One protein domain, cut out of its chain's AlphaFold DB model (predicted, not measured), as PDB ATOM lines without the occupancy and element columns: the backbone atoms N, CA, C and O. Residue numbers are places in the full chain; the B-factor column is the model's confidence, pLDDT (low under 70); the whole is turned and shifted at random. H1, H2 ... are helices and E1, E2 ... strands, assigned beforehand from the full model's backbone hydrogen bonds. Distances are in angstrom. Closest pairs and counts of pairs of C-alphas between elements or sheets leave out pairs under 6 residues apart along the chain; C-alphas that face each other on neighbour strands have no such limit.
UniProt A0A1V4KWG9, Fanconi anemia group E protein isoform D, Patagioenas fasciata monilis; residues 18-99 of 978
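This is residues 18 to 99 of the 978 residues of the protein "Fanconi anemia group E protein isoform D" of Patagioenas fasciata monilis (UniProt A0A1V4KWG9). Four helices, H1, H4, H5 and H3, lie nearly along one another in a curved row, with the short H2 near the middle of the domain; from one end a hairpin of two strands, E1 and E2, reaches away and lengthens the whole. The 82 printed residues hold five named helices and two named strands, in the order H1 E1 E2 H2 H3 H4 H5, a mixed class with an antiparallel sheet E1 - E2. The whole is compact, with a radius of gyration of the C-alphas of 12.8 A, yet elongated, spanning 43 by 25 by 18 A.

E1, residues 27 to 32, and E2, residues 37 to 42, form a hairpin at 143 degrees, with N 30 and O 39 2.8 A apart, within hydrogen-bond range. H2, residues 43 to 46, only just touches the hub H4, residues 68 to 78, with 3 pairs of C-alphas within 8 A, the closest Leu 45 and Val 78, 7.2 A. H1, residues 18 to 24, touches H4 at a shallow tilt of 8 degrees, the same way; the closest C-alphas, Gln 18 and Cys 70, are 6.2 A apart. H4 and H5, residues 86 to 97, are a helical hairpin at 28 degrees, closest at C-alphas 75 and 92, 6.1 A. H3, residues 49 to 61, touches H5 at 21 degrees, the same way, closest at C-alphas 53 and 88, 5.3 A. H3 and H4 are only just apart, at 8.3 A. Every O i to N i+4 pair is within hydrogen-bond range in H1, H3 and H5, and 5 of 7 in H4; H2 is too short for such a pair.

H1 begins at C-alpha 18 (182.298, 141.450, 103.877), and H5, 16.8 A long, ends at C-alpha 97 (188.617, 161.214, 104.814). H3 measures 18.5 A, H4 15.6 A, E1 14.2 A and E2 15.9 A.

The C-alphas farthest apart, Glu 35 and Ala 64, are 42.9 A apart. The printed part has no cut and no long link. Confidence is under 70 at residues 33 to 37, 82 to 83 and 98 to 99.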
ATOM      1  N   GLN A  18     181.049 142.172 103.633       84.44
ATOM      2  CA  GLN A  18     182.298 141.450 103.877       84.44
ATOM      3  C   GLN A  18     182.621 140.460 102.751       84.44
ATOM      4  O   GLN A  18     183.773 140.396 102.328       84.44
ATOM      5  N   LEU A  19     181.623 139.729 102.237       84.06
ATOM      6  CA  LEU A  19     181.812 138.785 101.129       84.06
ATOM      7  C   LEU A  19     182.063 139.509  99.801       84.06
ATOM      8  O   LEU A  19     183.001 139.152  99.092       84.06
ATOM      9  N   LEU A  20     181.290 140.556  99.489       84.94
ATOM     10  CA  LEU A  20     181.490 141.335  98.260       84.94
ATOM     11  C   LEU A  20     182.883 141.980  98.221       84.94
ATOM     12  O   LEU A  20     183.602 141.860  97.232       84.94
ATOM     13  N   ILE A  21     183.291 142.637  99.308       85.62
ATOM     14  CA  ILE A  21     184.586 143.318  99.369       85.62
ATOM     15  C   ILE A  21     185.741 142.308  99.459       85.62
ATOM     16  O   ILE A  21     186.800 142.557  98.895       85.62
ATOM     17  N   ALA A  22     185.552 141.133 100.075       85.00
ATOM     18  CA  ALA A  22     186.532 140.047  99.981       85.00
ATOM     19  C   ALA A  22     186.689 139.517  98.545       85.00
ATOM     20  O   ALA A  22     187.813 139.246  98.139       85.00
ATOM     21  N   ALA A  23     185.606 139.419  97.768       85.81
ATOM     22  CA  ALA A  23     185.663 138.995  96.368       85.81
ATOM     23  C   ALA A  23     186.294 140.056  95.444       85.81
ATOM     24  O   ALA A  23     187.013 139.698  94.517       85.81
ATOM     25  N   LEU A  24     186.065 141.350  95.697       85.69
ATOM     26  CA  LEU A  24     186.672 142.455  94.936       85.69
ATOM     27  C   LEU A  24     188.155 142.678  95.277       85.69
ATOM     28  O   LEU A  24     188.935 143.047  94.402       85.69
ATOM     29  N   CYS A  25     188.543 142.430  96.532       86.56
ATOM     30  CA  CYS A  25     189.935 142.420  96.994       86.56
ATOM     31  C   CYS A  25     190.610 141.042  96.877       86.56
ATOM     32  O   CYS A  25     191.694 140.864  97.431       86.56
ATOM     33  N   ALA A  26     189.983 140.059  96.224       86.94
ATOM     34  CA  ALA A  26     190.672 138.826  95.865       86.94
ATOM     35  C   ALA A  26     191.748 139.149  94.820       86.94
ATOM     36  O   ALA A  26     191.573 140.063  94.021       86.94
ATOM     37  N   GLU A  27     192.852 138.420  94.839       86.31
ATOM     38  CA  GLU A  27     194.017 138.686  93.995       86.31
ATOM     39  C   GLU A  27     194.003 137.722  92.789       86.31
ATOM     40  O   GLU A  27     193.917 136.507  92.977       86.31
ATOM     41  N   GLU A  28     194.058 138.243  91.559       81.81
ATOM     42  CA  GLU A  28     194.097 137.470  90.305       81.81
ATOM     43  C   GLU A  28     195.364 137.818  89.488       81.81
ATOM     44  O   GLU A  28     195.799 138.973  89.482       81.81
ATOM     45  N   PRO A  29     195.994 136.845  88.800       79.38
ATOM     46  CA  PRO A  29     197.160 137.101  87.958       79.38
ATOM     47  C   PRO A  29     196.756 137.762  86.632       79.38
ATOM     48  O   PRO A  29     195.879 137.267  85.924       79.38
ATOM     49  N   ALA A  30     197.432 138.851  86.270       76.25
ATOM     50  CA  ALA A  30     197.210 139.613  85.047       76.25
ATOM     51  C   ALA A  30     198.549 140.026  84.398       76.25
ATOM     52  O   ALA A  30     199.511 140.315  85.111       76.25
ATOM     53  N   PRO A  31     198.644 140.069  83.057       72.50
ATOM     54  CA  PRO A  31     199.839 140.558  82.377       72.50
ATOM     55  C   PRO A  31     199.978 142.078  82.544       72.50
ATOM     56  O   PRO A  31     199.023 142.826  82.324       72.50
ATOM     57  N   GLU A  32     201.175 142.536  82.897       71.44
ATOM     58  CA  GLU A  32     201.515 143.945  83.082       71.44
ATOM     59  C   GLU A  32     202.730 144.344  82.229       71.44
ATOM     60  O   GLU A  32     203.715 143.612  82.109       71.44
ATOM     61  N   GLY A  33     202.645 145.528  81.612       67.56
ATOM     62  CA  GLY A  33     203.646 146.041  80.676       67.56
ATOM     63  C   GLY A  33     203.626 145.373  79.287       67.56
ATOM     64  O   GLY A  33     202.937 144.376  79.071       67.56
ATOM     65  N   PRO A  34     204.384 145.920  78.316       53.31
ATOM     66  CA  PRO A  34     204.429 145.408  76.943       53.31
ATOM     67  C   PRO A  34     205.115 144.037  76.815       53.31
ATOM     68  O   PRO A  34     204.911 143.355  75.817       53.31
ATOM     69  N   GLU A  35     205.898 143.618  77.816       59.31
ATOM     70  CA  GLU A  35     206.562 142.305  77.852       59.31
ATOM     71  C   GLU A  35     205.713 141.212  78.536       59.31
ATOM     72  O   GLU A  35     206.129 140.058  78.607       59.31
ATOM     73  N   GLY A  36     204.502 141.543  79.007       62.84
ATOM     74  CA  GLY A  36     203.523 140.556  79.480       62.84
ATOM     75  C   GLY A  36     203.874 139.857  80.798       62.84
ATOM     76  O   GLY A  36     203.421 138.735  81.031       62.84
ATOM     77  N   ALA A  37     204.664 140.495  81.666       69.94
ATOM     78  CA  ALA A  37     205.025 139.942  82.967       69.94
ATOM     79  C   ALA A  37     203.770 139.717  83.831       69.94
ATOM     80  O   ALA A  37     202.932 140.607  83.960       69.94
ATOM     81  N   LEU A  38     203.625 138.533  84.433       72.56
ATOM     82  CA  LEU A  38     202.462 138.207  85.264       72.56
ATOM     83  C   LEU A  38     202.563 138.885  86.637       72.56
ATOM     84  O   LEU A  38     203.202 138.367  87.554       72.56
ATOM     85  N   ALA A  39     201.900 140.029  86.774       77.56
ATOM     86  CA  ALA A  39     201.659 140.686  88.049       77.56
ATOM     87  C   ALA A  39     200.397 140.111  88.710       77.56
ATOM     88  O   ALA A  39     199.469 139.655  88.046       77.56
ATOM     89  N   VAL A  40     200.339 140.140  90.039       80.69
ATOM     90  CA  VAL A  40     199.135 139.769  90.792       80.69
ATOM     91  C   VAL A  40     198.419 141.056  91.192       80.69
ATOM     92  O   VAL A  40     199.032 141.913  91.829       80.69
ATOM     93  N   LYS A  41     197.150 141.206  90.794       83.12
ATOM     94  CA  LYS A  41     196.347 142.410  91.053       83.12
ATOM     95  C   LYS A  41     194.972 142.072  91.637       83.12
ATOM     96  O   LYS A  41     194.367 141.071  91.242       83.12
ATOM     97  N   PRO A  42     194.405 142.935  92.497       85.81
ATOM     98  CA  PRO A  42     193.079 142.709  93.044       85.81
ATOM     99  C   PRO A  42     192.012 142.864  91.954       85.81
ATOM    100  O   PRO A  42     192.061 143.822  91.178       85.81
ATOM    101  N   ARG A  43     191.015 141.966  91.917       85.69
ATOM    102  CA  ARG A  43     189.985 141.886  90.849       85.69
ATOM    103  C   ARG A  43     189.312 143.222  90.544       85.69
ATOM    104  O   ARG A  43     188.990 143.503  89.395       85.69
ATOM    105  N   LEU A  44     189.131 144.053  91.570       84.69
ATOM    106  CA  LEU A  44     188.686 145.442  91.466       84.69
ATOM    107  C   LEU A  44     189.384 146.230  90.342       84.69
ATOM    108  O   LEU A  44     188.712 146.934  89.595       84.69
ATOM    109  N   LEU A  45     190.709 146.117  90.228       81.69
ATOM    110  CA  LEU A  45     191.521 146.852  89.255       81.69
ATOM    111  C   LEU A  45     191.491 146.227  87.852       81.69
ATOM    112  O   LEU A  45     191.843 146.894  86.882       81.69
ATOM    113  N   LEU A  46     191.029 144.977  87.737       83.69
ATOM    114  CA  LEU A  46     190.806 144.282  86.464       83.69
ATOM    115  C   LEU A  46     189.422 144.596  85.860       83.69
ATOM    116  O   LEU A  46     189.162 144.280  84.700       83.69
ATOM    117  N   LEU A  47     188.526 145.242  86.619       82.56
ATOM    118  CA  LEU A  47     187.257 145.754  86.096       82.56
ATOM    119  C   LEU A  47     187.491 146.939  85.138       82.56
ATOM    120  O   LEU A  47     188.409 147.729  85.366       82.56
ATOM    121  N   PRO A  48     186.623 147.162  84.132       84.50
ATOM    122  CA  PRO A  48     186.682 148.360  83.296       84.50
ATOM    123  C   PRO A  48     186.664 149.648  84.134       84.50
ATOM    124  O   PRO A  48     185.905 149.751  85.097       84.50
ATOM    125  N   VAL A  49     187.443 150.662  83.741       81.38
ATOM    126  CA  VAL A  49     187.626 151.911  84.518       81.38
ATOM    127  C   VAL A  49     186.296 152.602  84.862       81.38
ATOM    128  O   VAL A  49     186.140 153.137  85.957       81.38
ATOM    129  N   VAL A  50     185.299 152.543  83.971       76.81
ATOM    130  CA  VAL A  50     183.944 153.068  84.233       76.81
ATOM    131  C   VAL A  50     183.268 152.328  85.397       76.81
ATOM    132  O   VAL A  50     182.675 152.964  86.264       76.81
ATOM    133  N   CYS A  51     183.410 151.002  85.474       80.69
ATOM    134  CA  CYS A  51     182.897 150.195  86.580       80.69
ATOM    135  C   CYS A  51     183.619 150.515  87.897       80.69
ATOM    136  O   CYS A  51     182.961 150.625  88.928       80.69
ATOM    137  N   GLN A  52     184.942 150.728  87.862       84.94
ATOM    138  CA  GLN A  52     185.717 151.140  89.041       84.94
ATOM    139  C   GLN A  52     185.235 152.496  89.583       84.94
ATOM    140  O   GLN A  52     184.927 152.614  90.769       84.94
ATOM    141  N   ARG A  53     185.102 153.505  88.707       84.50
ATOM    142  CA  ARG A  53     184.594 154.840  89.069       84.50
ATOM    143  C   ARG A  53     183.176 154.767  89.637       84.50
ATOM    144  O   ARG A  53     182.932 155.301  90.713       84.50
ATOM    145  N   ASN A  54     182.266 154.060  88.964       82.25
ATOM    146  CA  ASN A  54     180.874 153.932  89.404       82.25
ATOM    147  C   ASN A  54     180.754 153.214  90.759       82.25
ATOM    148  O   ASN A  54     179.957 153.632  91.596       82.25
ATOM    149  N   LEU A  55     181.569 152.182  91.005       84.56
ATOM    150  CA  LEU A  55     181.628 151.499  92.299       84.56
ATOM    151  C   LEU A  55     182.119 152.433  93.414       84.56
ATOM    152  O   LEU A  55     181.535 152.443  94.494       84.56
ATOM    153  N   PHE A  56     183.149 153.243  93.165       85.88
ATOM    154  CA  PHE A  56     183.666 154.189  94.157       85.88
ATOM    155  C   PHE A  56     182.690 155.343  94.432       85.88
ATOM    156  O   PHE A  56     182.480 155.690  95.594       85.88
ATOM    157  N   SER A  57     182.011 155.867  93.408       82.31
ATOM    158  CA  SER A  57     180.919 156.836  93.576       82.31
ATOM    159  C   SER A  57     179.742 156.254  94.368       82.31
ATOM    160  O   SER A  57     179.208 156.922  95.253       82.31
ATOM    161  N   LEU A  58     179.360 154.998  94.105       82.56
ATOM    162  CA  LEU A  58     178.319 154.303  94.867       82.56
ATOM    163  C   LEU A  58     178.722 154.143  96.337       82.56
ATOM    164  O   LEU A  58     177.940 154.484  97.218       82.56
ATOM    165  N   LEU A  59     179.942 153.669  96.609       83.81
ATOM    166  CA  LEU A  59     180.458 153.499  97.970       83.81
ATOM    167  C   LEU A  59     180.521 154.819  98.746       83.81
ATOM    168  O   LEU A  59     180.299 154.804  99.953       83.81
ATOM    169  N   LEU A  60     180.774 155.946  98.070       81.50
ATOM    170  CA  LEU A  60     180.742 157.279  98.680       81.50
ATOM    171  C   LEU A  60     179.305 157.684  99.041       81.50
ATOM    172  O   LEU A  60     179.061 158.163 100.146       81.50
ATOM    173  N   ALA A  61     178.336 157.401  98.166       79.12
ATOM    174  CA  ALA A  61     176.918 157.638  98.439       79.12
ATOM    175  C   ALA A  61     176.343 156.739  99.555       79.12
ATOM    176  O   ALA A  61     175.453 157.172 100.287       79.12
ATOM    177  N   VAL A  62     176.844 155.506  99.719       81.06
ATOM    178  CA  VAL A  62     176.375 154.555 100.751       81.06
ATOM    179  C   VAL A  62     177.319 154.400 101.951       81.06
ATOM    180  O   VAL A  62     177.144 153.471 102.741       81.06
ATOM    181  N   GLN A  63     178.295 155.298 102.134       80.44
ATOM    182  CA  GLN A  63     179.366 155.159 103.136       80.44
ATOM    183  C   GLN A  63     178.849 154.890 104.562       80.44
ATOM    184  O   GLN A  63     179.432 154.083 105.279       80.44
ATOM    185  N   ALA A  64     177.713 155.481 104.947       75.56
ATOM    186  CA  ALA A  64     177.073 155.283 106.253       75.56
ATOM    187  C   ALA A  64     176.534 153.852 106.511       75.56
ATOM    188  O   ALA A  64     176.173 153.533 107.641       75.56
ATOM    189  N   VAL A  65     176.457 153.000 105.481       78.56
ATOM    190  CA  VAL A  65     175.941 151.616 105.542       78.56
ATOM    191  C   VAL A  65     177.050 150.581 105.274       78.56
ATOM    192  O   VAL A  65     176.866 149.387 105.514       78.56
ATOM    193  N   VAL A  66     178.224 151.016 104.802       80.50
ATOM    194  CA  VAL A  66     179.380 150.149 104.531       80.50
ATOM    195  C   VAL A  66     180.242 150.032 105.795       80.50
ATOM    196  O   VAL A  66     180.700 151.050 106.312       80.50
ATOM    197  N   PRO A  67     180.556 148.820 106.293       84.25
ATOM    198  CA  PRO A  67     181.464 148.668 107.426       84.25
ATOM    199  C   PRO A  67     182.847 149.252 107.110       84.25
ATOM    200  O   PRO A  67     183.491 148.843 106.140       84.25
ATOM    201  N   GLY A  68     183.347 150.166 107.949       79.19
ATOM    202  CA  GLY A  68     184.617 150.861 107.699       79.19
ATOM    203  C   GLY A  68     185.828 149.927 107.558       79.19
ATOM    204  O   GLY A  68     186.736 150.201 106.778       79.19
ATOM    205  N   SER A  69     185.803 148.761 108.210       80.62
ATOM    206  CA  SER A  69     186.809 147.697 108.056       80.62
ATOM    207  C   SER A  69     186.822 147.042 106.665       80.62
ATOM    208  O   SER A  69     187.853 146.514 106.243       80.62
ATOM    209  N   CYS A  70     185.702 147.088 105.937       84.25
ATOM    210  CA  CYS A  70     185.607 146.665 104.541       84.25
ATOM    211  C   CYS A  70     186.099 147.782 103.614       84.25
ATOM    212  O   CYS A  70     186.954 147.542 102.765       84.25
ATOM    213  N   LEU A  71     185.644 149.020 103.824       83.88
ATOM    214  CA  LEU A  71     186.080 150.168 103.023       83.88
ATOM    215  C   LEU A  71     187.605 150.385 103.121       83.88
ATOM    216  O   LEU A  71     188.292 150.452 102.105       83.88
ATOM    217  N   GLY A  72     188.169 150.320 104.329       83.75
ATOM    218  CA  GLY A  72     189.616 150.323 104.572       83.75
ATOM    219  C   GLY A  72     190.365 149.060 104.112       83.75
ATOM    220  O   GLY A  72     191.588 149.005 104.239       83.75
ATOM    221  N   ARG A  73     189.690 148.025 103.593       83.56
ATOM    222  CA  ARG A  73     190.323 146.924 102.837       83.56
ATOM    223  C   ARG A  73     190.376 147.258 101.344       83.56
ATOM    224  O   ARG A  73     191.413 147.049 100.727       83.56
ATOM    225  N   LEU A  74     189.291 147.818 100.807       85.62
ATOM    226  CA  LEU A  74     189.173 148.215  99.403       85.62
ATOM    227  C   LEU A  74     190.146 149.345  99.034       85.62
ATOM    228  O   LEU A  74     190.810 149.266  98.005       85.62
ATOM    229  N   LEU A  75     190.292 150.353  99.901       85.44
ATOM    230  CA  LEU A  75     191.238 151.460  99.702       85.44
ATOM    231  C   LEU A  75     192.682 150.947  99.569       85.44
ATOM    232  O   LEU A  75     193.326 151.192  98.553       85.44
ATOM    233  N   ARG A  76     193.125 150.091 100.502       85.56
ATOM    234  CA  ARG A  76     194.444 149.425 100.467       85.56
ATOM    235  C   ARG A  76     194.658 148.467  99.291       85.56
ATOM    236  O   ARG A  76     195.788 148.034  99.080       85.56
ATOM    237  N   ALA A  77     193.610 148.108  98.550       82.25
ATOM    238  CA  ALA A  77     193.733 147.354  97.304       82.25
ATOM    239  C   ALA A  77     194.010 148.284  96.105       82.25
ATOM    240  O   ALA A  77     194.782 147.919  95.226       82.25
ATOM    241  N   VAL A  78     193.445 149.500  96.094       81.12
ATOM    242  CA  VAL A  78     193.688 150.521  95.052       81.12
ATOM    243  C   VAL A  78     195.005 151.270  95.270       81.12
ATOM    244  O   VAL A  78     195.714 151.549  94.307       81.12
ATOM    245  N   GLU A  79     195.376 151.550  96.522       77.12
ATOM    246  CA  GLU A  79     196.633 152.229  96.896       77.12
ATOM    247  C   GLU A  79     197.903 151.500  96.409       77.12
ATOM    248  O   GLU A  79     198.975 152.098  96.373       77.12
ATOM    249  N   ARG A  80     197.790 150.224  96.017       71.62
ATOM    250  CA  ARG A  80     198.895 149.413  95.478       71.62
ATOM    251  C   ARG A  80     199.205 149.669  94.006       71.62
ATOM    252  O   ARG A  80     200.262 149.235  93.560       71.62
ATOM    253  N   ASP A  81     198.328 150.341  93.256       71.56
ATOM    254  CA  ASP A  81     198.547 150.599  91.830       71.56
ATOM    255  C   ASP A  81     199.022 152.049  91.575       71.56
ATOM    256  O   ASP A  81     198.228 153.003  91.662       71.56
ATOM    257  N   PRO A  82     200.312 152.255  91.232       63.41
ATOM    258  CA  PRO A  82     200.847 153.585  90.941       63.41
ATOM    259  C   PRO A  82     200.272 154.187  89.647       63.41
ATOM    260  O   PRO A  82     200.251 155.409  89.506       63.41
ATOM    261  N   HIS A  83     199.752 153.365  88.732       64.75
ATOM    262  CA  HIS A  83     199.190 153.775  87.441       64.75
ATOM    263  C   HIS A  83     197.651 153.812  87.417       64.75
ATOM    264  O   HIS A  83     197.068 154.239  86.422       64.75
ATOM    265  N   GLY A  84     196.987 153.444  88.521       72.06
ATOM    266  CA  GLY A  84     195.526 153.438  88.654       72.06
ATOM    267  C   GLY A  84     194.836 154.771  88.318       72.06
ATOM    268  O   GLY A  84     195.434 155.851  88.400       72.06
ATOM    269  N   ASP A  85     193.554 154.702  87.954       82.25
ATOM    270  CA  ASP A  85     192.785 155.829  87.413       82.25
ATOM    271  C   ASP A  85     192.722 157.057  88.358       82.25
ATOM    272  O   ASP A  85     192.407 156.909  89.544       82.25
ATOM    273  N   PRO A  86     192.955 158.292  87.860       75.44
ATOM    274  CA  PRO A  86     192.932 159.498  88.690       75.44
ATOM    275  C   PRO A  86     191.610 159.756  89.427       75.44
ATOM    276  O   PRO A  86     191.648 160.257  90.550       75.44
ATOM    277  N   TRP A  87     190.456 159.408  88.842       74.06
ATOM    278  CA  TRP A  87     189.158 159.604  89.498       74.06
ATOM    279  C   TRP A  87     188.895 158.552  90.570       74.06
ATOM    280  O   TRP A  87     188.439 158.907  91.652       74.06
ATOM    281  N   VAL A  88     189.238 157.283  90.321       81.75
ATOM    282  CA  VAL A  88     189.160 156.226  91.347       81.75
ATOM    283  C   VAL A  88     190.049 156.578  92.547       81.75
ATOM    284  O   VAL A  88     189.596 156.491  93.687       81.75
ATOM    285  N   ARG A  89     191.271 157.081  92.307       82.00
ATOM    286  CA  ARG A  89     192.172 157.562  93.369       82.00
ATOM    287  C   ARG A  89     191.589 158.764  94.130       82.00
ATOM    288  O   ARG A  89     191.612 158.775  95.356       82.00
ATOM    289  N   ALA A  90     191.015 159.750  93.434       76.19
ATOM    290  CA  ALA A  90     190.389 160.911  94.074       76.19
ATOM    291  C   ALA A  90     189.164 160.536  94.935       76.19
ATOM    292  O   ALA A  90     189.042 161.006  96.066       76.19
ATOM    293  N   LEU A  91     188.292 159.655  94.435       80.50
ATOM    294  CA  LEU A  91     187.142 159.133  95.184       80.50
ATOM    295  C   LEU A  91     187.586 158.279  96.383       80.50
ATOM    296  O   LEU A  91     186.988 158.372  97.453       80.50
ATOM    297  N   GLY A  92     188.663 157.500  96.235       83.19
ATOM    298  CA  GLY A  92     189.283 156.754  97.329       83.19
ATOM    299  C   GLY A  92     189.750 157.661  98.469       83.19
ATOM    300  O   GLY A  92     189.428 157.410  99.627       83.19
ATOM    301  N   ASN A  93     190.418 158.771  98.148       80.12
ATOM    302  CA  ASN A  93     190.865 159.741  99.151       80.12
ATOM    303  C   ASN A  93     189.684 160.388  99.908       80.12
ATOM    304  O   ASN A  93     189.761 160.568 101.122       80.12
ATOM    305  N   LEU A  94     188.572 160.692  99.224       78.69
ATOM    306  CA  LEU A  94     187.353 161.219  99.861       78.69
ATOM    307  C   LEU A  94     186.703 160.183 100.799       78.69
ATOM    308  O   LEU A  94     186.353 160.501 101.936       78.69
ATOM    309  N   LEU A  95     186.621 158.922 100.363       80.75
ATOM    310  CA  LEU A  95     186.169 157.797 101.190       80.75
ATOM    311  C   LEU A  95     187.050 157.597 102.434       80.75
ATOM    312  O   LEU A  95     186.539 157.295 103.513       80.75
ATOM    313  N   GLN A  96     188.363 157.788 102.299       81.31
ATOM    314  CA  GLN A  96     189.331 157.690 103.391       81.31
ATOM    315  C   GLN A  96     189.175 158.833 104.407       81.31
ATOM    316  O   GLN A  96     189.227 158.581 105.610       81.31
ATOM    317  N   GLN A  97     188.911 160.062 103.948       73.38
ATOM    318  CA  GLN A  97     188.617 161.214 104.814       73.38
ATOM    319  C   GLN A  97     187.339 160.995 105.634       73.38
ATOM    320  O   GLN A  97     187.366 161.142 106.855       73.38
ATOM    321  N   GLY A  98     186.252 160.534 105.000       65.75
ATOM    322  CA  GLY A  98     185.003 160.193 105.696       65.75
ATOM    323  C   GLY A  98     185.133 159.054 106.722       65.75
ATOM    324  O   GLY A  98     184.245 158.873 107.552       65.75
ATOM    325  N   LEU A  99     186.239 158.297 106.703       67.00
ATOM    326  CA  LEU A  99     186.536 157.241 107.676       67.00
ATOM    327  C   LEU A  99     187.225 157.745 108.957       67.00
ATOM    328  O   LEU A  99     187.180 157.048 109.967       67.00
TER     329      LEU A  99